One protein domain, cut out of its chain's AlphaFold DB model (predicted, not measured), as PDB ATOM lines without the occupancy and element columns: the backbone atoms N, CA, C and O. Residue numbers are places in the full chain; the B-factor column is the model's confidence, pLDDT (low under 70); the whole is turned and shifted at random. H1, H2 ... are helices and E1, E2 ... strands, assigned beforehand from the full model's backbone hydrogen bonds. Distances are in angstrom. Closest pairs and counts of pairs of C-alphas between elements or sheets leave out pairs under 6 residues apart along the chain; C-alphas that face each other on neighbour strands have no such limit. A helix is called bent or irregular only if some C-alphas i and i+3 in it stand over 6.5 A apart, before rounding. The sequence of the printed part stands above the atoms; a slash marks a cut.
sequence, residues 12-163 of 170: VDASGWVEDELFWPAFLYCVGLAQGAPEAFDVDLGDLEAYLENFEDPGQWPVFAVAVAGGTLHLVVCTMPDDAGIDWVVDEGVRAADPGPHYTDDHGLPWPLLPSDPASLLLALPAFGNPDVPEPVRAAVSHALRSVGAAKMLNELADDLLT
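AT A GLANCE: This is residues 12 to 163 of the 170 residues of an uncharacterized protein of Actinoplanes atraurantiacus (UniProt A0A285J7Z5). A sheet of three long antiparallel strands, E1, E2 and E3, makes one wall of the domain, and H6 crosses one of its faces, with H7 packed on H6 and H8 packed on H7 farther from the sheet. H2 lies close to H6, H4 crosses H2 and reaches one end of the sheet with its residues 54 to 56, while the small H5 lies at the other end, where the long unnamed stretch of residues 97 to 117 begins. The printed part has 152 residues, with eight named helices and three named strands in the order H1 H2 H3 H4 E1 E2 E3 H5 H6 H7 H8; the sheet's order is E1 - E2 - E3, and the class is mixed, helices and strands. It is compact, with a radius of gyration of the C-alphas of 15.1 A, and spans 46 by 36 by 26 A.

IN THESE COORDINATES: E1, residues 61 to 68, is 21.4 A long and begins at C-alpha 61 at (217.597, 200.278, 135.222). E2, residues 71 to 80, is the longest strand at 27.5 A, and E3, residues 83 to 90, measures 21.1 A. Before the sheet come H1, residues 15 to 19, with C-alpha 15 at (210.262, 193.486, 128.353); H2, residues 23 to 31, 11.9 A; H3, residues 37 to 40; and H4, residues 45 to 56, 15.9 A. H1 is neither bent nor irregular, but only just: C-alphas 15 and 18 are 6.3 A apart. After the sheet come H5, residues 92 to 96; H6, residues 118 to 127, 15.3 A; H7, residues 135 to 147, 19.0 A; and H8, residues 154 to 163, 14.1 A, ending at C-alpha 163 at (202.878, 217.617, 125.730). H6 is irregular: C-alphas 123 and 126 are 7.2 A apart.

HOW THE PARTS SIT: E1, E2 and E3 form a meander, each strand the antiparallel neighbour of the one before. The hairpin E1 and E2 has N 66 and O 73 within hydrogen-bond range at 2.8 A; the hairpin E2 and E3 has N 76 and O 87 at 2.8 A. Residues 12 to 13 pair with residues 62 to 63 of E1, parallel. H6 is on one face of the sheet, making two layers, one of strands and one of helix, at a height over the sheet of 7.9 A. It lies over E1 and, only just, over E2, on which 3 of its C-alphas fall, and runs across the strands, at 70 degrees to E1 on the local plane. H1, H2, H4 and H5 only graze the sheet. H6 and H7 touch at a steep tilt of 54 degrees, opposite ways, the closest C-alphas being those of Pro 118 and Ala 144, 4.3 A apart. H7 and H8 touch at a steep tilt of 56 degrees, opposite ways, closest at the C-alphas of Ser 142 and Leu 154, 5.1 A. H2 and H6 are close but not clearly touching, with the C-alphas of Val 31 and Pro 126 6.6 A apart. H4 touches H2 with residues 48 to 52 alone, at a steep tilt of 66 degrees, the same way; the closest C-alphas, of Ala 26 and Leu 52, are 6.1 A apart. The helix packing is mostly crossed. H3 touches H2, closest at the C-alphas of Pro 25 and Ala 37, 5.0 A. Every O i to N i+4 pair is within hydrogen-bond range in H2, H5 and H8; the counts are 6 of 8 in H4, 4 of 6 in H6, 8 of 9 in H7 and 0 of 1 in H1, where 1 of 2 O i to N i+3 pairs is within range, while H3 is too short for an O i to N i+4 pair.

THE WHOLE: The two C-alphas farthest apart, of Gly 46 and Pro 99, are 46.5 A apart. The printed part has no cut. The link from H5 to H6, 21 residues, is long. Mean pLDDT of the printed part is 86.7; it is under 70 at residue 32, residues 81 to 83, residues 96 to 107 and residues 130 to 131.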
ATOM      1  N   VAL A  12     218.560 196.091 133.342       95.38
ATOM      2  CA  VAL A  12     217.709 194.896 133.380       95.38
ATOM      3  C   VAL A  12     216.781 194.868 132.169       95.38
ATOM      4  O   VAL A  12     216.256 195.893 131.748       95.38
ATOM      5  N   ASP A  13     216.599 193.689 131.577       95.44
ATOM      6  CA  ASP A  13     215.588 193.506 130.532       95.44
ATOM      7  C   ASP A  13     214.208 193.478 131.195       95.44
ATOM      8  O   ASP A  13     213.901 192.547 131.942       95.44
ATOM      9  N   ALA A  14     213.414 194.516 130.945       95.56
ATOM     10  CA  ALA A  14     212.093 194.709 131.531       95.56
ATOM     11  C   ALA A  14     210.962 194.408 130.535       95.56
ATOM     12  O   ALA A  14     209.803 194.702 130.803       95.56
ATOM     13  N   SER A  15     211.263 193.789 129.386       93.19
ATOM     14  CA  SER A  15     210.262 193.486 128.353       93.19
ATOM     15  C   SER A  15     209.064 192.680 128.862       93.19
ATOM     16  O   SER A  15     207.959 192.881 128.373       93.19
ATOM     17  N   GLY A  16     209.257 191.817 129.865       94.56
ATOM     18  CA  GLY A  16     208.175 191.051 130.490       94.56
ATOM     19  C   GLY A  16     207.241 191.870 131.388       94.56
ATOM     20  O   GLY A  16     206.135 191.420 131.657       94.56
ATOM     21  N   TRP A  17     207.640 193.069 131.827       96.12
ATOM     22  CA  TRP A  17     206.826 193.885 132.737       96.12
ATOM     23  C   TRP A  17     205.551 194.384 132.058       96.12
ATOM     24  O   TRP A  17     204.557 194.605 132.726       96.12
ATOM     25  N   VAL A  18     205.529 194.487 130.724       95.69
ATOM     26  CA  VAL A  18     204.348 194.931 129.958       95.69
ATOM     27  C   VAL A  18     203.118 194.033 130.128       95.69
ATOM     28  O   VAL A  18     202.017 194.429 129.742       95.69
ATOM     29  N   GLU A  19     203.318 192.821 130.652       95.00
ATOM     30  CA  GLU A  19     202.268 191.854 130.965       95.00
ATOM     31  C   GLU A  19     201.646 192.085 132.354       95.00
ATOM     32  O   GLU A  19     200.558 191.572 132.621       95.00
ATOM     33  N   ASP A  20     202.293 192.872 133.221       96.94
ATOM     34  CA  ASP A  20     201.780 193.203 134.547       96.94
ATOM     35  C   ASP A  20     200.645 194.232 134.453       96.94
ATOM     36  O   ASP A  20     200.742 195.251 133.768       96.94
ATOM     37  N   GLU A  21     199.575 194.018 135.220       94.94
ATOM     38  CA  GLU A  21     198.397 194.899 135.216       94.94
ATOM     39  C   GLU A  21     198.727 196.340 135.650       94.94
ATOM     40  O   GLU A  21     198.119 197.294 135.161       94.94
ATOM     41  N   LEU A  22     199.720 196.508 136.531       97.12
ATOM     42  CA  LEU A  22     200.164 197.810 137.042       97.12
ATOM     43  C   LEU A  22     201.229 198.484 136.168       97.12
ATOM     44  O   LEU A  22     201.565 199.645 136.406       97.12
ATOM     45  N   PHE A  23     201.741 197.806 135.139       97.19
ATOM     46  CA  PHE A  23     202.825 198.344 134.326       97.19
ATOM     47  C   PHE A  23     202.428 199.612 133.581       97.19
ATOM     48  O   PHE A  23     203.075 200.641 133.726       97.19
ATOM     49  N   TRP A  24     201.364 199.557 132.779       96.38
ATOM     50  CA  TRP A  24     200.937 200.694 131.967       96.38
ATOM     51  C   TRP A  24     200.576 201.938 132.780       96.38
ATOM     52  O   TRP A  24     201.084 203.006 132.438       96.38
ATOM     53  N   PRO A  25     199.765 201.865 133.849       95.81
ATOM     54  CA  PRO A  25     199.496 203.047 134.662       95.81
ATOM     55  C   PRO A  25     200.777 203.611 135.298       95.81
ATOM     56  O   PRO A  25     200.930 204.830 135.317       95.81
ATOM     57  N   ALA A  26     201.720 202.767 135.738       94.38
ATOM     58  CA  ALA A  26     202.985 203.217 136.330       94.38
ATOM     59  C   ALA A  26     203.904 203.861 135.287       94.38
ATOM     60  O   ALA A  26     204.366 204.987 135.458       94.38
ATOM     61  N   PHE A  27     204.098 203.184 134.158       93.50
ATOM     62  CA  PHE A  27     204.899 203.668 133.045       93.50
ATOM     63  C   PHE A  27     204.397 205.026 132.547       93.50
ATOM     64  O   PHE A  27     205.174 205.968 132.442       93.50
ATOM     65  N   LEU A  28     203.092 205.161 132.289       92.31
ATOM     66  CA  LEU A  28     202.497 206.405 131.787       92.31
ATOM     67  C   LEU A  28     202.583 207.550 132.805       92.31
ATOM     68  O   LEU A  28     202.777 208.704 132.410       92.31
ATOM     69  N   TYR A  29     202.485 207.229 134.097       89.19
ATOM     70  CA  TYR A  29     202.699 208.186 135.179       89.19
ATOM     71  C   TYR A  29     204.138 208.729 135.170       89.19
ATOM     72  O   TYR A  29     204.327 209.942 135.276       89.19
ATOM     73  N   CYS A  30     205.137 207.866 134.945       84.19
ATOM     74  CA  CYS A  30     206.544 208.257 134.837       84.19
ATOM     75  C   CYS A  30     206.875 209.018 133.544       84.19
ATOM     76  O   CYS A  30     207.556 210.037 133.594       84.19
ATOM     77  N   VAL A  31     206.443 208.538 132.371       76.56
ATOM     78  CA  VAL A  31     207.047 208.965 131.091       76.56
ATOM     79  C   VAL A  31     206.465 210.227 130.463       76.56
ATOM     80  O   VAL A  31     207.095 210.812 129.584       76.56
ATOM     81  N   GLY A  32     205.270 210.654 130.864       68.75
ATOM     82  CA  GLY A  32     204.651 211.855 130.293       68.75
ATOM     83  C   GLY A  32     203.922 212.712 131.304       68.75
ATOM     84  O   GLY A  32     203.014 213.441 130.915       68.75
ATOM     85  N   LEU A  33     204.284 212.595 132.589       73.75
ATOM     86  CA  LEU A  33     203.607 213.281 133.693       73.75
ATOM     87  C   LEU A  33     202.083 213.123 133.614       73.75
ATOM     88  O   LEU A  33     201.335 214.033 133.973       73.75
ATOM     89  N   ALA A  34     201.619 211.979 133.106       85.00
ATOM     90  CA  ALA A  34     200.213 211.733 132.854       85.00
ATOM     91  C   ALA A  34     199.550 211.368 134.187       85.00
ATOM     92  O   ALA A  34     199.249 210.208 134.466       85.00
ATOM     93  N   GLN A  35     199.366 212.370 135.054       85.94
ATOM     94  CA  GLN A  35     198.920 212.196 136.442       85.94
ATOM     95  C   GLN A  35     197.534 211.547 136.543       85.94
ATOM     96  O   GLN A  35     197.190 210.990 137.581       85.94
ATOM     97  N   GLY A  36     196.747 211.587 135.461       91.19
ATOM     98  CA  GLY A  36     195.468 210.887 135.347       91.19
ATOM     99  C   GLY A  36     195.579 209.382 135.073       91.19
ATOM    100  O   GLY A  36     194.550 208.710 135.051       91.19
ATOM    101  N   ALA A  37     196.779 208.828 134.855       93.50
ATOM    102  CA  ALA A  37     196.967 207.414 134.525       93.50
ATOM    103  C   ALA A  37     196.393 206.445 135.581       93.50
ATOM    104  O   ALA A  37     195.642 205.557 135.182       93.50
ATOM    105  N   PRO A  38     196.613 206.611 136.902       94.94
ATOM    106  CA  PRO A  38     196.013 205.714 137.895       94.94
ATOM    107  C   PRO A  38     194.484 205.701 137.782       94.94
ATOM    108  O   PRO A  38     193.852 204.646 137.745       94.94
ATOM    109  N   GLU A  39     193.885 206.886 137.630       95.69
ATOM    110  CA  GLU A  39     192.440 207.015 137.500       95.69
ATOM    111  C   GLU A  39     191.942 206.343 136.217       95.69
ATOM    112  O   GLU A  39     190.972 205.587 136.247       95.69
ATOM    113  N   ALA A  40     192.607 206.585 135.089       96.00
ATOM    114  CA  ALA A  40     192.228 206.061 133.784       96.00
ATOM    115  C   ALA A  40     192.217 204.531 133.705       96.00
ATOM    116  O   ALA A  40     191.441 203.983 132.916       96.00
ATOM    117  N   PHE A  41     193.039 203.868 134.516       96.75
ATOM    118  CA  PHE A  41     193.147 202.411 134.608       96.75
ATOM    119  C   PHE A  41     192.379 201.814 135.801       96.75
ATOM    120  O   PHE A  41     192.367 200.598 135.944       96.75
ATOM    121  N   ASP A  42     191.696 202.636 136.608       96.44
ATOM    122  CA  ASP A  42     190.974 202.214 137.823       96.44
ATOM    123  C   ASP A  42     191.885 201.535 138.864       96.44
ATOM    124  O   ASP A  42     191.534 200.532 139.482       96.44
ATOM    125  N   VAL A  43     193.089 202.087 139.031       96.56
ATOM    126  CA  VAL A  43     194.149 201.547 139.890       96.56
ATOM    127  C   VAL A  43     194.240 202.338 141.190       96.56
ATOM    128  O   VAL A  43     194.161 203.569 141.195       96.56
ATOM    129  N   ASP A  44     194.420 201.623 142.301       95.69
ATOM    130  CA  ASP A  44     194.680 202.231 143.602       95.69
ATOM    131  C   ASP A  44     196.068 202.884 143.629       95.69
ATOM    132  O   ASP A  44     197.056 202.308 143.174       95.69
ATOM    133  N   LEU A  45     196.146 204.099 144.174       92.44
ATOM    134  CA  LEU A  45     197.396 204.855 144.189       92.44
ATOM    135  C   LEU A  45     198.467 204.188 145.063       92.44
ATOM    136  O   LEU A  45     199.637 204.262 144.716       92.44
ATOM    137  N   GLY A  46     198.093 203.514 146.154       95.12
ATOM    138  CA  GLY A  46     199.048 202.819 147.016       95.12
ATOM    139  C   GLY A  46     199.648 201.584 146.345       95.12
ATOM    140  O   GLY A  46     200.852 201.355 146.448       95.12
ATOM    141  N   ASP A  47     198.833 200.820 145.610       96.38
ATOM    142  CA  ASP A  47     199.327 199.701 144.797       96.38
ATOM    143  C   ASP A  47     200.247 200.198 143.670       96.38
ATOM    144  O   ASP A  47     201.277 199.585 143.383       96.38
ATOM    145  N   LEU A  48     199.910 201.342 143.062       94.69
ATOM    146  CA  LEU A  48     200.753 201.978 142.053       94.69
ATOM    147  C   LEU A  48     202.091 202.448 142.631       94.69
ATOM    148  O   LEU A  48     203.127 202.163 142.041       94.69
ATOM    149  N   GLU A  49     202.078 203.146 143.769       93.38
ATOM    150  CA  GLU A  49     203.280 203.614 144.469       93.38
ATOM    151  C   GLU A  49     204.210 202.443 144.804       93.38
ATOM    152  O   GLU A  49     205.405 202.513 144.526       93.38
ATOM    153  N   ALA A  50     203.663 201.329 145.296       95.50
ATOM    154  CA  ALA A  50     204.446 200.122 145.551       95.50
ATOM    155  C   ALA A  50     205.050 199.524 144.266       95.50
ATOM    156  O   ALA A  50     206.162 198.999 144.290       95.50
ATOM    157  N   TYR A  51     204.344 199.593 143.133       95.56
ATOM    158  CA  TYR A  51     204.880 199.129 141.850       95.56
ATOM    159  C   TYR A  51     205.939 200.085 141.275       95.56
ATOM    160  O   TYR A  51     206.895 199.627 140.644       95.56
ATOM    161  N   LEU A  52     205.803 201.395 141.512       92.19
ATOM    162  CA  LEU A  52     206.754 202.425 141.084       92.19
ATOM    163  C   LEU A  52     208.134 202.256 141.725       92.19
ATOM    164  O   LEU A  52     209.126 202.576 141.075       92.19
ATOM    165  N   GLU A  53     208.230 201.645 142.910       91.88
ATOM    166  CA  GLU A  53     209.520 201.299 143.529       91.88
ATOM    167  C   GLU A  53     210.424 200.475 142.587       91.88
ATOM    168  O   GLU A  53     211.646 200.612 142.625       91.88
ATOM    169  N   ASN A  54     209.845 199.673 141.678       92.19
ATOM    170  CA  ASN A  54     210.613 198.930 140.670       92.19
ATOM    171  C   ASN A  54     211.254 199.849 139.617       92.19
ATOM    172  O   ASN A  54     212.342 199.553 139.123       92.19
ATOM    173  N   PHE A  55     210.581 200.944 139.255       89.62
ATOM    174  CA  PHE A  55     211.096 201.949 138.323       89.62
ATOM    175  C   PHE A  55     212.068 202.921 138.976       89.62
ATOM    176  O   PHE A  55     212.755 203.608 138.235       89.62
ATOM    177  N   GLU A  56     212.100 203.006 140.307       88.94
ATOM    178  CA  GLU A  56     212.915 203.957 141.078       88.94
ATOM    179  C   GLU A  56     214.166 203.317 141.698       88.94
ATOM    180  O   GLU A  56     215.042 204.022 142.203       88.94
ATOM    181  N   ASP A  57     214.285 201.988 141.657       90.56
ATOM    182  CA  ASP A  57     215.398 201.270 142.266       90.56
ATOM    183  C   ASP A  57     216.732 201.588 141.547       90.56
ATOM    184  O   ASP A  57     216.927 201.223 140.385       90.56
ATOM    185  N   PRO A  58     217.710 202.227 142.220       88.50
ATOM    186  CA  PRO A  58     219.000 202.570 141.619       88.50
ATOM    187  C   PRO A  58     219.852 201.341 141.266       88.50
ATOM    188  O   PRO A  58     220.850 201.462 140.553       88.50
ATOM    189  N   GLY A  59     219.502 200.159 141.783       90.69
ATOM    190  CA  GLY A  59     220.149 198.882 141.498       90.69
ATOM    191  C   GLY A  59     219.627 198.164 140.253       90.69
ATOM    192  O   GLY A  59     220.194 197.128 139.896       90.69
ATOM    193  N   GLN A  60     218.591 198.682 139.589       91.62
ATOM    194  CA  GLN A  60     218.035 198.123 138.356       91.62
ATOM    195  C   GLN A  60     217.534 199.238 137.442       91.62
ATOM    196  O   GLN A  60     216.691 200.035 137.821       91.62
ATOM    197  N   TRP A  61     218.054 199.310 136.221       93.56
ATOM    198  CA  TRP A  61     217.597 200.278 135.222       93.56
ATOM    199  C   TRP A  61     216.791 199.529 134.167       93.56
ATOM    200  O   TRP A  61     217.393 198.813 133.352       93.56
ATOM    201  N   PRO A  62     215.447 199.613 134.207       94.81
ATOM    202  CA  PRO A  62     214.583 198.937 133.254       94.81
ATOM    203  C   PRO A  62     214.896 199.349 131.822       94.81
ATOM    204  O   PRO A  62     214.955 200.537 131.498       94.81
ATOM    205  N   VAL A  63     215.064 198.352 130.953       95.31
ATOM    206  CA  VAL A  63     215.210 198.555 129.515       95.31
ATOM    207  C   VAL A  63     214.086 197.864 128.764       95.31
ATOM    208  O   VAL A  63     213.865 196.662 128.926       95.31
ATOM    209  N   PHE A  64     213.444 198.612 127.870       95.44
ATOM    210  CA  PHE A  64     212.417 198.115 126.961       95.44
ATOM    211  C   PHE A  64     212.914 198.195 125.522       95.44
ATOM    212  O   PHE A  64     213.240 199.272 125.026       95.44
ATOM    213  N   ALA A  65     212.968 197.051 124.844       94.75
ATOM    214  CA  ALA A  65     213.315 196.981 123.431       94.75
ATOM    215  C   ALA A  65     212.044 197.026 122.576       94.75
ATOM    216  O   ALA A  65     211.154 196.189 122.716       94.75
ATOM    217  N   VAL A  66     211.981 197.986 121.660       94.50
ATOM    218  CA  VAL A  66     210.856 198.206 120.755       94.50
ATOM    219  C   VAL A  66     211.335 198.117 119.314       94.50
ATOM    220  O   VAL A  66     212.301 198.771 118.919       94.50
ATOM    221  N   ALA A  67     210.643 197.323 118.500       92.25
ATOM    222  CA  ALA A  67     210.907 197.274 117.070       92.25
ATOM    223  C   ALA A  67     210.411 198.564 116.396       92.25
ATOM    224  O   ALA A  67     209.232 198.906 116.481       92.25
ATOM    225  N   VAL A  68     211.303 199.248 115.684       89.19
ATOM    226  CA  VAL A  68     211.008 200.446 114.885       89.19
ATOM    227  C   VAL A  68     211.481 200.236 113.447       89.19
ATOM    228  O   VAL A  68     212.229 199.306 113.132       89.19
ATOM    229  N   ALA A  69     211.042 201.086 112.519       84.69
ATOM    230  CA  ALA A  69     211.541 200.997 111.152       84.69
ATOM    231  C   ALA A  69     213.065 201.238 111.125       84.69
ATOM    232  O   ALA A  69     213.554 202.262 111.591       84.69
ATOM    233  N   GLY A  70     213.817 200.274 110.585       83.12
ATOM    234  CA  GLY A  70     215.280 200.338 110.491       83.12
ATOM    235  C   GLY A  70     216.050 199.671 111.638       83.12
ATOM    236  O   GLY A  70     217.271 199.566 111.531       83.12
ATOM    237  N   GLY A  71     215.387 199.168 112.688       90.44
ATOM    238  CA  GLY A  71     216.060 198.450 113.778       90.44
ATOM    239  C   GLY A  71     215.301 198.472 115.103       90.44
ATOM    240  O   GLY A  71     214.074 198.412 115.133       90.44
ATOM    241  N   THR A  72     216.046 198.545 116.200       92.88
ATOM    242  CA  THR A  72     215.513 198.515 117.566       92.88
ATOM    243  C   THR A  72     215.723 199.854 118.255       92.88
ATOM    244  O   THR A  72     216.788 200.467 118.144       92.88
ATOM    245  N   LEU A  73     214.708 200.285 118.994       92.56
ATOM    246  CA  LEU A  73     214.786 201.334 119.996       92.56
ATOM    247  C   LEU A  73     214.845 200.692 121.379       92.56
ATOM    248  O   LEU A  73     213.990 199.885 121.717       92.56
ATOM    249  N   HIS A  74     215.832 201.064 122.179       93.56
ATOM    250  CA  HIS A  74     215.941 200.684 123.578       93.56
ATOM    251  C   HIS A  74     215.592 201.897 124.424       93.56
ATOM    252  O   HIS A  74     216.347 202.865 124.427       93.56
ATOM    253  N   LEU A  75     214.457 201.851 125.111       92.56
ATOM    254  CA  LEU A  75     214.094 202.826 126.129       92.56
ATOM    255  C   LEU A  75     214.772 202.426 127.437       92.56
ATOM    256  O   LEU A  75     214.651 201.272 127.841       92.56
ATOM    257  N   VAL A  76     215.466 203.353 128.086       91.62
ATOM    258  CA  VAL A  76     216.160 203.143 129.358       91.62
ATOM    259  C   VAL A  76     215.514 204.040 130.404       91.62
ATOM    260  O   VAL A  76     215.508 205.260 130.251       91.62
ATOM    261  N   VAL A  77     214.978 203.445 131.467       90.25
ATOM    262  CA  VAL A  77     214.539 204.188 132.653       90.25
ATOM    263  C   VAL A  77     215.738 204.292 133.594       90.25
ATOM    264  O   VAL A  77     216.159 203.306 134.198       90.25
ATOM    265  N   CYS A  78     216.336 205.479 133.646       82.50
ATOM    266  CA  CYS A  78     217.534 205.787 134.415       82.50
ATOM    267  C   CYS A  78     217.146 206.294 135.806       82.50
ATOM    268  O   CYS A  78     216.445 207.294 135.929       82.50
ATOM    269  N   THR A  79     217.655 205.658 136.857       77.38
ATOM    270  CA  THR A  79     217.368 206.012 138.259       77.38
ATOM    271  C   THR A  79     218.613 206.529 138.969       77.38
ATOM    272  O   THR A  79     219.044 206.013 140.002       77.38
ATOM    273  N   MET A  80     219.259 207.547 138.395       71.69
ATOM    274  CA  MET A  80     220.373 208.205 139.078       71.69
ATOM    275  C   MET A  80     219.838 209.059 140.240       71.69
ATOM    276  O   MET A  80     218.864 209.783 140.041       71.69
ATOM    277  N   PRO A  81     220.484 209.051 141.425       63.00
ATOM    278  CA  PRO A  81     220.013 209.803 142.595       63.00
ATOM    279  C   PRO A  81     219.794 211.305 142.363       63.00
ATOM    280  O   PRO A  81     218.960 211.901 143.036       63.00
ATOM    281  N   ASP A  82     220.533 211.896 141.420       65.50
ATOM    282  CA  ASP A  82     220.487 213.327 141.102       65.50
ATOM    283  C   ASP A  82     219.927 213.619 139.691       65.50
ATOM    284  O   ASP A  82     219.867 214.782 139.301       65.50
ATOM    285  N   ASP A  83     219.577 212.589 138.907       67.81
ATOM    286  CA  ASP A  83     219.210 212.718 137.482       67.81
ATOM    287  C   ASP A  83     218.364 211.516 137.018       67.81
ATOM    288  O   ASP A  83     218.747 210.748 136.130       67.81
ATOM    289  N   ALA A  84     217.248 211.266 137.713       72.56
ATOM    290  CA  ALA A  84     216.317 210.224 137.299       72.56
ATOM    291  C   ALA A  84     215.562 210.683 136.046       72.56
ATOM    292  O   ALA A  84     215.045 211.798 135.989       72.56
ATOM    293  N   GLY A  85     215.484 209.820 135.041       80.94
ATOM    294  CA  GLY A  85     214.947 210.196 133.747       80.94
ATOM    295  C   GLY A  85     214.768 209.021 132.807       80.94
ATOM    296  O   GLY A  85     214.985 207.862 133.152       80.94
ATOM    297  N   ILE A  86     214.353 209.340 131.590       84.62
ATOM    298  CA  ILE A  86     214.187 208.370 130.515       84.62
ATOM    299  C   ILE A  86     215.132 208.776 129.404       84.62
ATOM    300  O   ILE A  86     215.063 209.897 128.903       84.62
ATOM    301  N   ASP A  87     215.991 207.850 129.015       86.00
ATOM    302  CA  ASP A  87     216.827 207.984 127.833       86.00
ATOM    303  C   ASP A  87     216.472 206.887 126.829       86.00
ATOM    304  O   ASP A  87     215.709 205.956 127.107       86.00
ATOM    305  N   TRP A  88     217.011 206.990 125.626       88.56
ATOM    306  CA  TRP A  88     216.804 205.995 124.594       88.56
ATOM    307  C   TRP A  88     218.029 205.845 123.700       88.56
ATOM    308  O   TRP A  88     218.765 206.781 123.391       88.56
ATOM    309  N   VAL A  89     218.238 204.619 123.230       88.19
ATOM    310  CA  VAL A  89     219.305 204.274 122.293       88.19
ATOM    311  C   VAL A  89     218.698 203.529 121.118       88.19
ATOM    312  O   VAL A  89     217.977 202.553 121.291       88.19
ATOM    313  N   VAL A  90     219.019 203.961 119.904       88.00
ATOM    314  CA  VAL A  90     218.601 203.278 118.677       88.00
ATOM    315  C   VAL A  90     219.770 202.593 117.983       88.00
ATOM    316  O   VAL A  90     220.911 203.066 118.038       88.00
ATOM    317  N   ASP A  91     219.467 201.505 117.280       86.75
ATOM    318  CA  ASP A  91     220.419 200.840 116.393       86.75
ATOM    319  C   ASP A  91     220.892 201.774 115.262       86.75
ATOM    320  O   ASP A  91     220.181 202.677 114.812       86.75
ATOM    321  N   GLU A  92     222.093 201.518 114.732       78.38
ATOM    322  CA  GLU A  92     222.680 202.303 113.633       78.38
ATOM    323  C   GLU A  92     221.780 202.341 112.383       78.38
ATOM    324  O   GLU A  92     221.701 203.364 111.707       78.38
ATOM    325  N   GLY A  93     221.042 201.260 112.110       76.12
ATOM    326  CA  GLY A  93     220.100 201.186 110.990       76.12
ATOM    327  C   GLY A  93     218.915 202.151 111.104       76.12
ATOM    328  O   GLY A  93     218.446 202.653 110.083       76.12
ATOM    329  N   VAL A  94     218.478 202.475 112.326       78.00
ATOM    330  CA  VAL A  94     217.434 203.482 112.580       78.00
ATOM    331  C   VAL A  94     217.993 204.878 112.315       78.00
ATOM    332  O   VAL A  94     217.355 205.673 111.631       78.00
ATOM    333  N   ARG A  95     219.224 205.154 112.771       72.38
ATOM    334  CA  ARG A  95     219.918 206.426 112.493       72.38
ATOM    335  C   ARG A  95     220.146 206.641 110.998       72.38
ATOM    336  O   ARG A  95     220.013 207.754 110.511       72.38
ATOM    337  N   ALA A  96     220.471 205.579 110.263       68.38
ATOM    338  CA  ALA A  96     220.704 205.639 108.821       68.38
ATOM    339  C   ALA A  96     219.417 205.802 107.990       68.38
ATOM    340  O   ALA A  96     219.495 206.184 106.821       68.38
ATOM    341  N   ALA A  97     218.245 205.507 108.562       65.00
ATOM    342  CA  ALA A  97     216.957 205.635 107.883       65.00
ATOM    343  C   ALA A  97     216.475 207.096 107.746       65.00
ATOM    344  O   ALA A  97     215.500 207.331 107.028       65.00
ATOM    345  N   ASP A  98     217.163 208.069 108.361       58.97
ATOM    346  CA  ASP A  98     216.854 209.500 108.257       58.97
ATOM    347  C   ASP A  98     218.055 210.330 107.733       58.97
ATOM    348  O   ASP A  98     219.065 210.477 108.422       58.97
ATOM    349  N   PRO A  99     217.978 210.901 106.515       45.81
ATOM    350  CA  PRO A  99     219.007 211.775 105.948       45.81
ATOM    351  C   PRO A  99     218.843 213.268 106.314       45.81
ATOM    352  O   PRO A  99     219.490 214.120 105.696       45.81
ATOM    353  N   GLY A 100     217.955 213.629 107.246       51.50
ATOM    354  CA  GLY A 100     217.662 215.021 107.594       51.50
ATOM    355  C   GLY A 100     218.838 215.775 108.249       51.50
ATOM    356  O   GLY A 100     219.503 215.238 109.132       51.50
ATOM    357  N   PRO A 101     219.084 217.059 107.908       44.94
ATOM    358  CA  PRO A 101     220.180 217.863 108.474       44.94
ATOM    359  C   PRO A 101     219.970 218.290 109.944       44.94
ATOM    360  O   PRO A 101     220.705 219.143 110.439       44.94
ATOM    361  N   HIS A 102     218.969 217.730 110.631       46.81
ATOM    362  CA  HIS A 102     218.501 218.153 111.955       46.81
ATOM    363  C   HIS A 102     218.474 217.030 113.001       46.81
ATOM    364  O   HIS A 102     217.874 217.220 114.053       46.81
ATOM    365  N   TYR A 103     219.122 215.882 112.753       49.16
ATOM    366  CA  TYR A 103     219.358 214.909 113.823       49.16
ATOM    367  C   TYR A 103     220.369 215.504 114.815       49.16
ATOM    368  O   TYR A 103     221.585 215.416 114.634       49.16
ATOM    369  N   THR A 104     219.856 216.165 115.843       52.34
ATOM    370  CA  THR A 104     220.549 216.369 117.111       52.34
ATOM    371  C   THR A 104     219.806 215.547 118.156       52.34
ATOM    372  O   THR A 104     218.588 215.383 118.056       52.34
ATOM    373  N   ASP A 105     220.530 215.027 119.152       54.38
ATOM    374  CA  ASP A 105     219.950 214.260 120.270       54.38
ATOM    375  C   ASP A 105     218.813 215.059 120.986       54.38
ATOM    376  O   ASP A 105     217.976 214.475 121.664       54.38
ATOM    377  N   ASP A 106     218.704 216.374 120.732       55.28
ATOM    378  CA  ASP A 106     217.712 217.310 121.283       55.28
ATOM    379  C   ASP A 106     216.313 217.305 120.614       55.28
ATOM    380  O   ASP A 106     215.402 217.969 121.112       55.28
ATOM    381  N   HIS A 107     216.112 216.641 119.466       65.12
ATOM    382  CA  HIS A 107     214.860 216.755 118.681       65.12
ATOM    383  C   HIS A 107     213.999 215.481 118.615       65.12
ATOM    384  O   HIS A 107     212.888 215.519 118.076       65.12
ATOM    385  N   GLY A 108     214.467 214.375 119.200       79.88
ATOM    386  CA  GLY A 108     213.787 213.078 119.166       79.88
ATOM    387  C   GLY A 108     213.643 212.481 117.757       79.88
ATOM    388  O   GLY A 108     214.051 213.053 116.746       79.88
ATOM    389  N   LEU A 109     213.048 211.296 117.683       82.56
ATOM    390  CA  LEU A 109     212.802 210.548 116.457       82.56
ATOM    391  C   LEU A 109     211.615 211.117 115.663       82.56
ATOM    392  O   LEU A 109     210.645 211.625 116.241       82.56
ATOM    393  N   PRO A 110     211.652 211.013 114.322       83.69
ATOM    394  CA  PRO A 110     210.581 211.492 113.462       83.69
ATOM    395  C   PRO A 110     209.355 210.571 113.517       83.69
ATOM    396  O   PRO A 110     209.467 209.352 113.406       83.69
ATOM    397  N   TRP A 111     208.159 211.164 113.580       86.44
ATOM    398  CA  TRP A 111     206.868 210.461 113.666       86.44
ATOM    399  C   TRP A 111     206.650 209.278 112.709       86.44
ATOM    400  O   TRP A 111     206.031 208.307 113.134       86.44
ATOM    401  N   PRO A 112     207.128 209.286 111.449       86.12
ATOM    402  CA  PRO A 112     206.967 208.140 110.555       86.12
ATOM    403  C   PRO A 112     207.664 206.849 111.012       86.12
ATOM    404  O   PRO A 112     207.333 205.787 110.490       86.12
ATOM    405  N   LEU A 113     208.619 206.917 111.948       87.25
ATOM    406  CA  LEU A 113     209.264 205.734 112.534       87.25
ATOM    407  C   LEU A 113     208.471 205.140 113.707       87.25
ATOM    408  O   LEU A 113     208.865 204.094 114.226       87.25
ATOM    409  N   LEU A 114     207.384 205.794 114.132       89.62
ATOM    410  CA  LEU A 114     206.596 205.371 115.283       89.62
ATOM    411  C   LEU A 114     205.977 203.992 114.999       89.62
ATOM    412  O   LEU A 114     205.374 203.804 113.934       89.62
ATOM    413  N   PRO A 115     206.111 203.019 115.918       93.06
ATOM    414  CA  PRO A 115     205.493 201.711 115.760       93.06
ATOM    415  C   PRO A 115     203.976 201.811 115.596       93.06
ATOM    416  O   PRO A 115     203.331 202.708 116.129       93.06
ATOM    417  N   SER A 116     203.399 200.851 114.874       91.00
ATOM    418  CA  SER A 116     201.940 200.747 114.710       91.00
ATOM    419  C   SER A 116     201.274 199.848 115.753       91.00
ATOM    420  O   SER A 116     200.066 199.950 115.956       91.00
ATOM    421  N   ASP A 117     202.045 198.975 116.406       94.94
ATOM    422  CA  ASP A 117     201.565 198.157 117.517       94.94
ATOM    423  C   ASP A 117     201.304 199.043 118.753       94.94
ATOM    424  O   ASP A 117     202.191 199.816 119.117       94.94
ATOM    425  N   PRO A 118     200.127 198.957 119.407       95.38
ATOM    426  CA  PRO A 118     199.759 199.810 120.537       95.38
ATOM    427  C   PRO A 118     200.776 199.890 121.679       95.38
ATOM    428  O   PRO A 118     201.129 200.987 122.108       95.38
ATOM    429  N   ALA A 119     201.251 198.745 122.170       95.44
ATOM    430  CA  ALA A 119     202.191 198.698 123.286       95.44
ATOM    431  C   ALA A 119     203.543 199.287 122.871       95.44
ATOM    432  O   ALA A 119     204.082 200.178 123.529       95.44
ATOM    433  N   SER A 120     204.044 198.849 121.717       95.56
ATOM    434  CA  SER A 120     205.276 199.364 121.121       95.56
ATOM    435  C   SER A 120     205.221 200.877 120.895       95.56
ATOM    436  O   SER A 120     206.196 201.575 121.151       95.56
ATOM    437  N   LEU A 121     204.079 201.404 120.445       94.81
ATOM    438  CA  LEU A 121     203.866 202.833 120.225       94.81
ATOM    439  C   LEU A 121     204.015 203.622 121.526       94.81
ATOM    440  O   LEU A 121     204.744 204.612 121.544       94.81
ATOM    441  N   LEU A 122     203.348 203.191 122.602       94.62
ATOM    442  CA  LEU A 122     203.403 203.883 123.894       94.62
ATOM    443  C   LEU A 122     204.797 203.813 124.524       94.62
ATOM    444  O   LEU A 122     205.274 204.828 125.024       94.62
ATOM    445  N   LEU A 123     205.473 202.663 124.442       94.38
ATOM    446  CA  LEU A 123     206.857 202.513 124.910       94.38
ATOM    447  C   LEU A 123     207.835 203.393 124.132       94.38
ATOM    448  O   LEU A 123     208.768 203.942 124.705       94.38
ATOM    449  N   ALA A 124     207.644 203.512 122.818       92.62
ATOM    450  CA  ALA A 124     208.538 204.281 121.968       92.62
ATOM    451  C   ALA A 124     208.331 205.793 122.111       92.62
ATOM    452  O   ALA A 124     209.265 206.548 121.858       92.62
ATOM    453  N   LEU A 125     207.133 206.233 122.507       91.31
ATOM    454  CA  LEU A 125     206.708 207.632 122.484       91.31
ATOM    455  C   LEU A 125     207.687 208.633 123.128       91.31
ATOM    456  O   LEU A 125     207.872 209.690 122.519       91.31
ATOM    457  N   PRO A 126     208.361 208.339 124.263       88.75
ATOM    458  CA  PRO A 126     209.307 209.280 124.870       88.75
ATOM    459  C   PRO A 126     210.491 209.639 123.965       88.75
ATOM    460  O   PRO A 126     211.076 210.712 124.073       88.75
ATOM    461  N   ALA A 127     210.829 208.761 123.020       87.44
ATOM    462  CA  ALA A 127     211.896 209.010 122.065       87.44
ATOM    463  C   ALA A 127     211.471 209.875 120.872       87.44
ATOM    464  O   ALA A 127     212.324 210.210 120.059       87.44
ATOM    465  N   PHE A 128     210.188 210.227 120.712       85.62
ATOM    466  CA  PHE A 128     209.663 210.942 119.539       85.62
ATOM    467  C   PHE A 128     209.359 212.408 119.869       85.62
ATOM    468  O   PHE A 128     208.544 212.716 120.738       85.62
ATOM    469  N   GLY A 129     209.999 213.338 119.150       70.19
ATOM    470  CA  GLY A 129     210.177 214.706 119.658       70.19
ATOM    471  C   GLY A 129     209.916 215.859 118.693       70.19
ATOM    472  O   GLY A 129     210.070 217.011 119.091       70.19
ATOM    473  N   ASN A 130     209.476 215.617 117.454       68.00
ATOM    474  CA  ASN A 130     209.202 216.735 116.546       68.00
ATOM    475  C   ASN A 130     208.014 217.585 117.085       68.00
ATOM    476  O   ASN A 130     206.950 217.016 117.374       68.00
ATOM    477  N   PRO A 131     208.171 218.918 117.264       67.31
ATOM    478  CA  PRO A 131     207.144 219.785 117.854       67.31
ATOM    479  C   PRO A 131     205.816 219.758 117.087       67.31
ATOM    480  O   PRO A 131     204.754 219.872 117.700       67.31
ATOM    481  N   ASP A 132     205.861 219.523 115.777       77.12
ATOM    482  CA  ASP A 132     204.675 219.414 114.934       77.12
ATOM    483  C   ASP A 132     204.118 217.984 114.977       77.12
ATOM    484  O   ASP A 132     204.445 217.148 114.130       77.12
ATOM    485  N   VAL A 133     203.283 217.680 115.978       82.94
ATOM    486  CA  VAL A 133     202.584 216.383 116.061       82.94
ATOM    487  C   VAL A 133     201.551 216.279 114.942       82.94
ATOM    488  O   VAL A 133     200.613 217.081 114.902       82.94
ATOM    489  N   PRO A 134     201.642 215.273 114.062       85.50
ATOM    490  CA  PRO A 134     200.611 215.020 113.074       85.50
ATOM    491  C   PRO A 134     199.304 214.609 113.756       85.50
ATOM    492  O   PRO A 134     199.303 213.758 114.640       85.50
ATOM    493  N   GLU A 135     198.174 215.125 113.274       84.31
ATOM    494  CA  GLU A 135     196.842 214.764 113.785       84.31
ATOM    495  C   GLU A 135     196.603 213.237 113.905       84.31
ATOM    496  O   GLU A 135     196.079 212.796 114.931       84.31
ATOM    497  N   PRO A 136     197.043 212.386 112.948       89.31
ATOM    498  CA  PRO A 136     196.895 210.935 113.083       89.31
ATOM    499  C   PRO A 136     197.619 210.328 114.294       89.31
ATOM    500  O   PRO A 136     197.193 209.283 114.779       89.31
ATOM    501  N   VAL A 137     198.690 210.959 114.791       90.69
ATOM    502  CA  VAL A 137     199.465 210.457 115.938       90.69
ATOM    503  C   VAL A 137     198.655 210.566 117.224       90.69
ATOM    504  O   VAL A 137     198.611 209.601 117.979       90.69
ATOM    505  N   ARG A 138     197.944 211.678 117.453       90.88
ATOM    506  CA  ARG A 138     197.079 211.826 118.639       90.88
ATOM    507  C   ARG A 138     196.020 210.728 118.694       90.88
ATOM    508  O   ARG A 138     195.876 210.055 119.710       90.88
ATOM    509  N   ALA A 139     195.337 210.497 117.572       91.94
ATOM    510  CA  ALA A 139     194.344 209.434 117.465       91.94
ATOM    511  C   ALA A 139     194.953 208.038 117.700       91.94
ATOM    512  O   ALA A 139     194.326 207.194 118.344       91.94
ATOM    513  N   ALA A 140     196.176 207.800 117.213       94.69
ATOM    514  CA  ALA A 140     196.898 206.553 117.442       94.69
ATOM    515  C   ALA A 140     197.273 206.358 118.922       94.69
ATOM    516  O   ALA A 140     197.054 205.269 119.446       94.69
ATOM    517  N   VAL A 141     197.743 207.400 119.618       94.62
ATOM    518  CA  VAL A 141     198.058 207.348 121.060       94.62
ATOM    519  C   VAL A 141     196.802 207.054 121.880       94.62
ATOM    520  O   VAL A 141     196.806 206.126 122.684       94.62
ATOM    521  N   SER A 142     195.688 207.753 121.639       94.81
ATOM    522  CA  SER A 142     194.424 207.475 122.344       94.81
ATOM    523  C   SER A 142     193.902 206.058 122.083       94.81
ATOM    524  O   SER A 142     193.361 205.413 122.984       94.81
ATOM    525  N   HIS A 143     194.066 205.543 120.861       96.25
ATOM    526  CA  HIS A 143     193.733 204.155 120.544       96.25
ATOM    527  C   HIS A 143     194.651 203.163 121.268       96.25
ATOM    528  O   HIS A 143     194.178 202.141 121.775       96.25
ATOM    529  N   ALA A 144     195.945 203.469 121.342       97.06
ATOM    530  CA  ALA A 144     196.919 202.633 122.016       97.06
ATOM    531  C   ALA A 144     196.652 202.559 123.523       97.06
ATOM    532  O   ALA A 144     196.575 201.459 124.061       97.06
ATOM    533  N   LEU A 145     196.368 203.700 124.164       97.00
ATOM    534  CA  LEU A 145     195.964 203.787 125.572       97.00
ATOM    535  C   LEU A 145     194.792 202.860 125.890       97.00
ATOM    536  O   LEU A 145     194.835 202.079 126.837       97.00
ATOM    537  N   ARG A 146     193.756 202.885 125.046       97.50
ATOM    538  CA  ARG A 146     192.606 201.991 125.201       97.50
ATOM    539  C   ARG A 146     192.985 200.520 125.049       97.50
ATOM    540  O   ARG A 146     192.411 199.667 125.717       97.50
ATOM    541  N   SER A 147     193.903 200.222 124.135       97.31
ATOM    542  CA  SER A 147     194.326 198.852 123.839       97.31
ATOM    543  C   SER A 147     195.148 198.241 124.971       97.31
ATOM    544  O   SER A 147     195.070 197.034 125.172       97.31
ATOM    545  N   VAL A 148     195.883 199.062 125.726       96.50
ATOM    546  CA  VAL A 148     196.664 198.618 126.890       96.50
ATOM    547  C   VAL A 148     195.881 198.637 128.208       96.50
ATOM    548  O   VAL A 148     196.433 198.285 129.242       96.50
ATOM    549  N   GLY A 149     194.596 199.011 128.184       96.25
ATOM    550  CA  GLY A 149     193.693 198.860 129.332       96.25
ATOM    551  C   GLY A 149     193.110 200.150 129.910       96.25
ATOM    552  O   GLY A 149     192.256 200.063 130.789       96.25
ATOM    553  N   ALA A 150     193.476 201.333 129.406       96.25
ATOM    554  CA  ALA A 150     192.865 202.577 129.875       96.25
ATOM    555  C   ALA A 150     191.361 202.606 129.533       96.25
ATOM    556  O   ALA A 150     190.953 202.461 128.373       96.25
ATOM    557  N   ALA A 151     190.521 202.825 130.540       95.44
ATOM    558  CA  ALA A 151     189.065 202.819 130.414       95.44
ATOM    559  C   ALA A 151     188.471 204.220 130.188       95.44
ATOM    560  O   ALA A 151     187.399 204.351 129.590       95.44
ATOM    561  N   LYS A 152     189.154 205.271 130.656       95.19
ATOM    562  CA  LYS A 152     188.699 206.671 130.593       95.19
ATOM    563  C   LYS A 152     189.867 207.633 130.352       95.19
ATOM    564  O   LYS A 152     191.006 207.204 130.233       95.19
ATOM    565  N   MET A 153     189.559 208.924 130.200       93.06
ATOM    566  CA  MET A 153     190.544 210.015 130.042       93.06
ATOM    567  C   MET A 153     191.515 209.852 128.853       93.06
ATOM    568  O   MET A 153     192.563 210.479 128.809       93.06
ATOM    569  N   LEU A 154     191.162 209.050 127.840       93.88
ATOM    570  CA  LEU A 154     192.057 208.682 126.730       93.88
ATOM    571  C   LEU A 154     192.620 209.869 125.937       93.88
ATOM    572  O   LEU A 154     193.737 209.800 125.432       93.88
ATOM    573  N   ASN A 155     191.827 210.928 125.772       92.12
ATOM    574  CA  ASN A 155     192.268 212.121 125.053       92.12
ATOM    575  C   ASN A 155     193.150 212.996 125.946       92.12
ATOM    576  O   ASN A 155     194.188 213.447 125.494       92.12
ATOM    577  N   GLU A 156     192.769 213.170 127.211       91.62
ATOM    578  CA  GLU A 156     193.539 213.943 128.195       91.62
ATOM    579  C   GLU A 156     194.920 213.313 128.407       91.62
ATOM    580  O   GLU A 156     195.929 213.987 128.255       91.62
ATOM    581  N   LEU A 157     194.981 211.992 128.597       92.06
ATOM    582  CA  LEU A 157     196.247 211.264 128.680       92.06
ATOM    583  C   LEU A 157     197.064 211.355 127.392       92.06
ATOM    584  O   LEU A 157     198.278 211.513 127.451       92.06
ATOM    585  N   ALA A 158     196.435 211.242 126.219       92.06
ATOM    586  CA  ALA A 158     197.164 211.399 124.964       92.06
ATOM    587  C   ALA A 158     197.747 212.811 124.830       92.06
ATOM    588  O   ALA A 158     198.863 212.960 124.337       92.06
ATOM    589  N   ASP A 159     197.020 213.830 125.282       89.50
ATOM    590  CA  ASP A 159     197.465 215.218 125.282       89.50
ATOM    591  C   ASP A 159     198.626 215.429 126.261       89.50
ATOM    592  O   ASP A 159     199.615 216.050 125.870       89.50
ATOM    593  N   ASP A 160     198.555 214.868 127.471       89.06
ATOM    594  CA  ASP A 160     199.628 214.918 128.474       89.06
ATOM    595  C   ASP A 160     200.901 214.256 127.942       89.06
ATOM    596  O   ASP A 160     201.953 214.894 127.855       89.06
ATOM    597  N   LEU A 161     200.780 213.010 127.467       88.75
ATOM    598  CA  LEU A 161     201.888 212.254 126.883       88.75
ATOM    599  C   LEU A 161     202.504 213.007 125.711       88.75
ATOM    600  O   LEU A 161     203.721 213.097 125.612       88.75
ATOM    601  N   LEU A 162     201.680 213.587 124.835       87.56
ATOM    602  CA  LEU A 162     202.148 214.389 123.714       87.56
ATOM    603  C   LEU A 162     202.578 215.800 124.122       87.56
ATOM    604  O   LEU A 162     203.121 216.498 123.283       87.56
ATOM    605  N   THR A 163     202.396 216.280 125.338       82.62
ATOM    606  CA  THR A 163     202.878 217.617 125.730       82.62
ATOM    607  C   THR A 163     204.190 217.513 126.493       82.62
ATOM    608  O   THR A 163     205.099 218.312 126.275       82.62
TER     609      THR A 163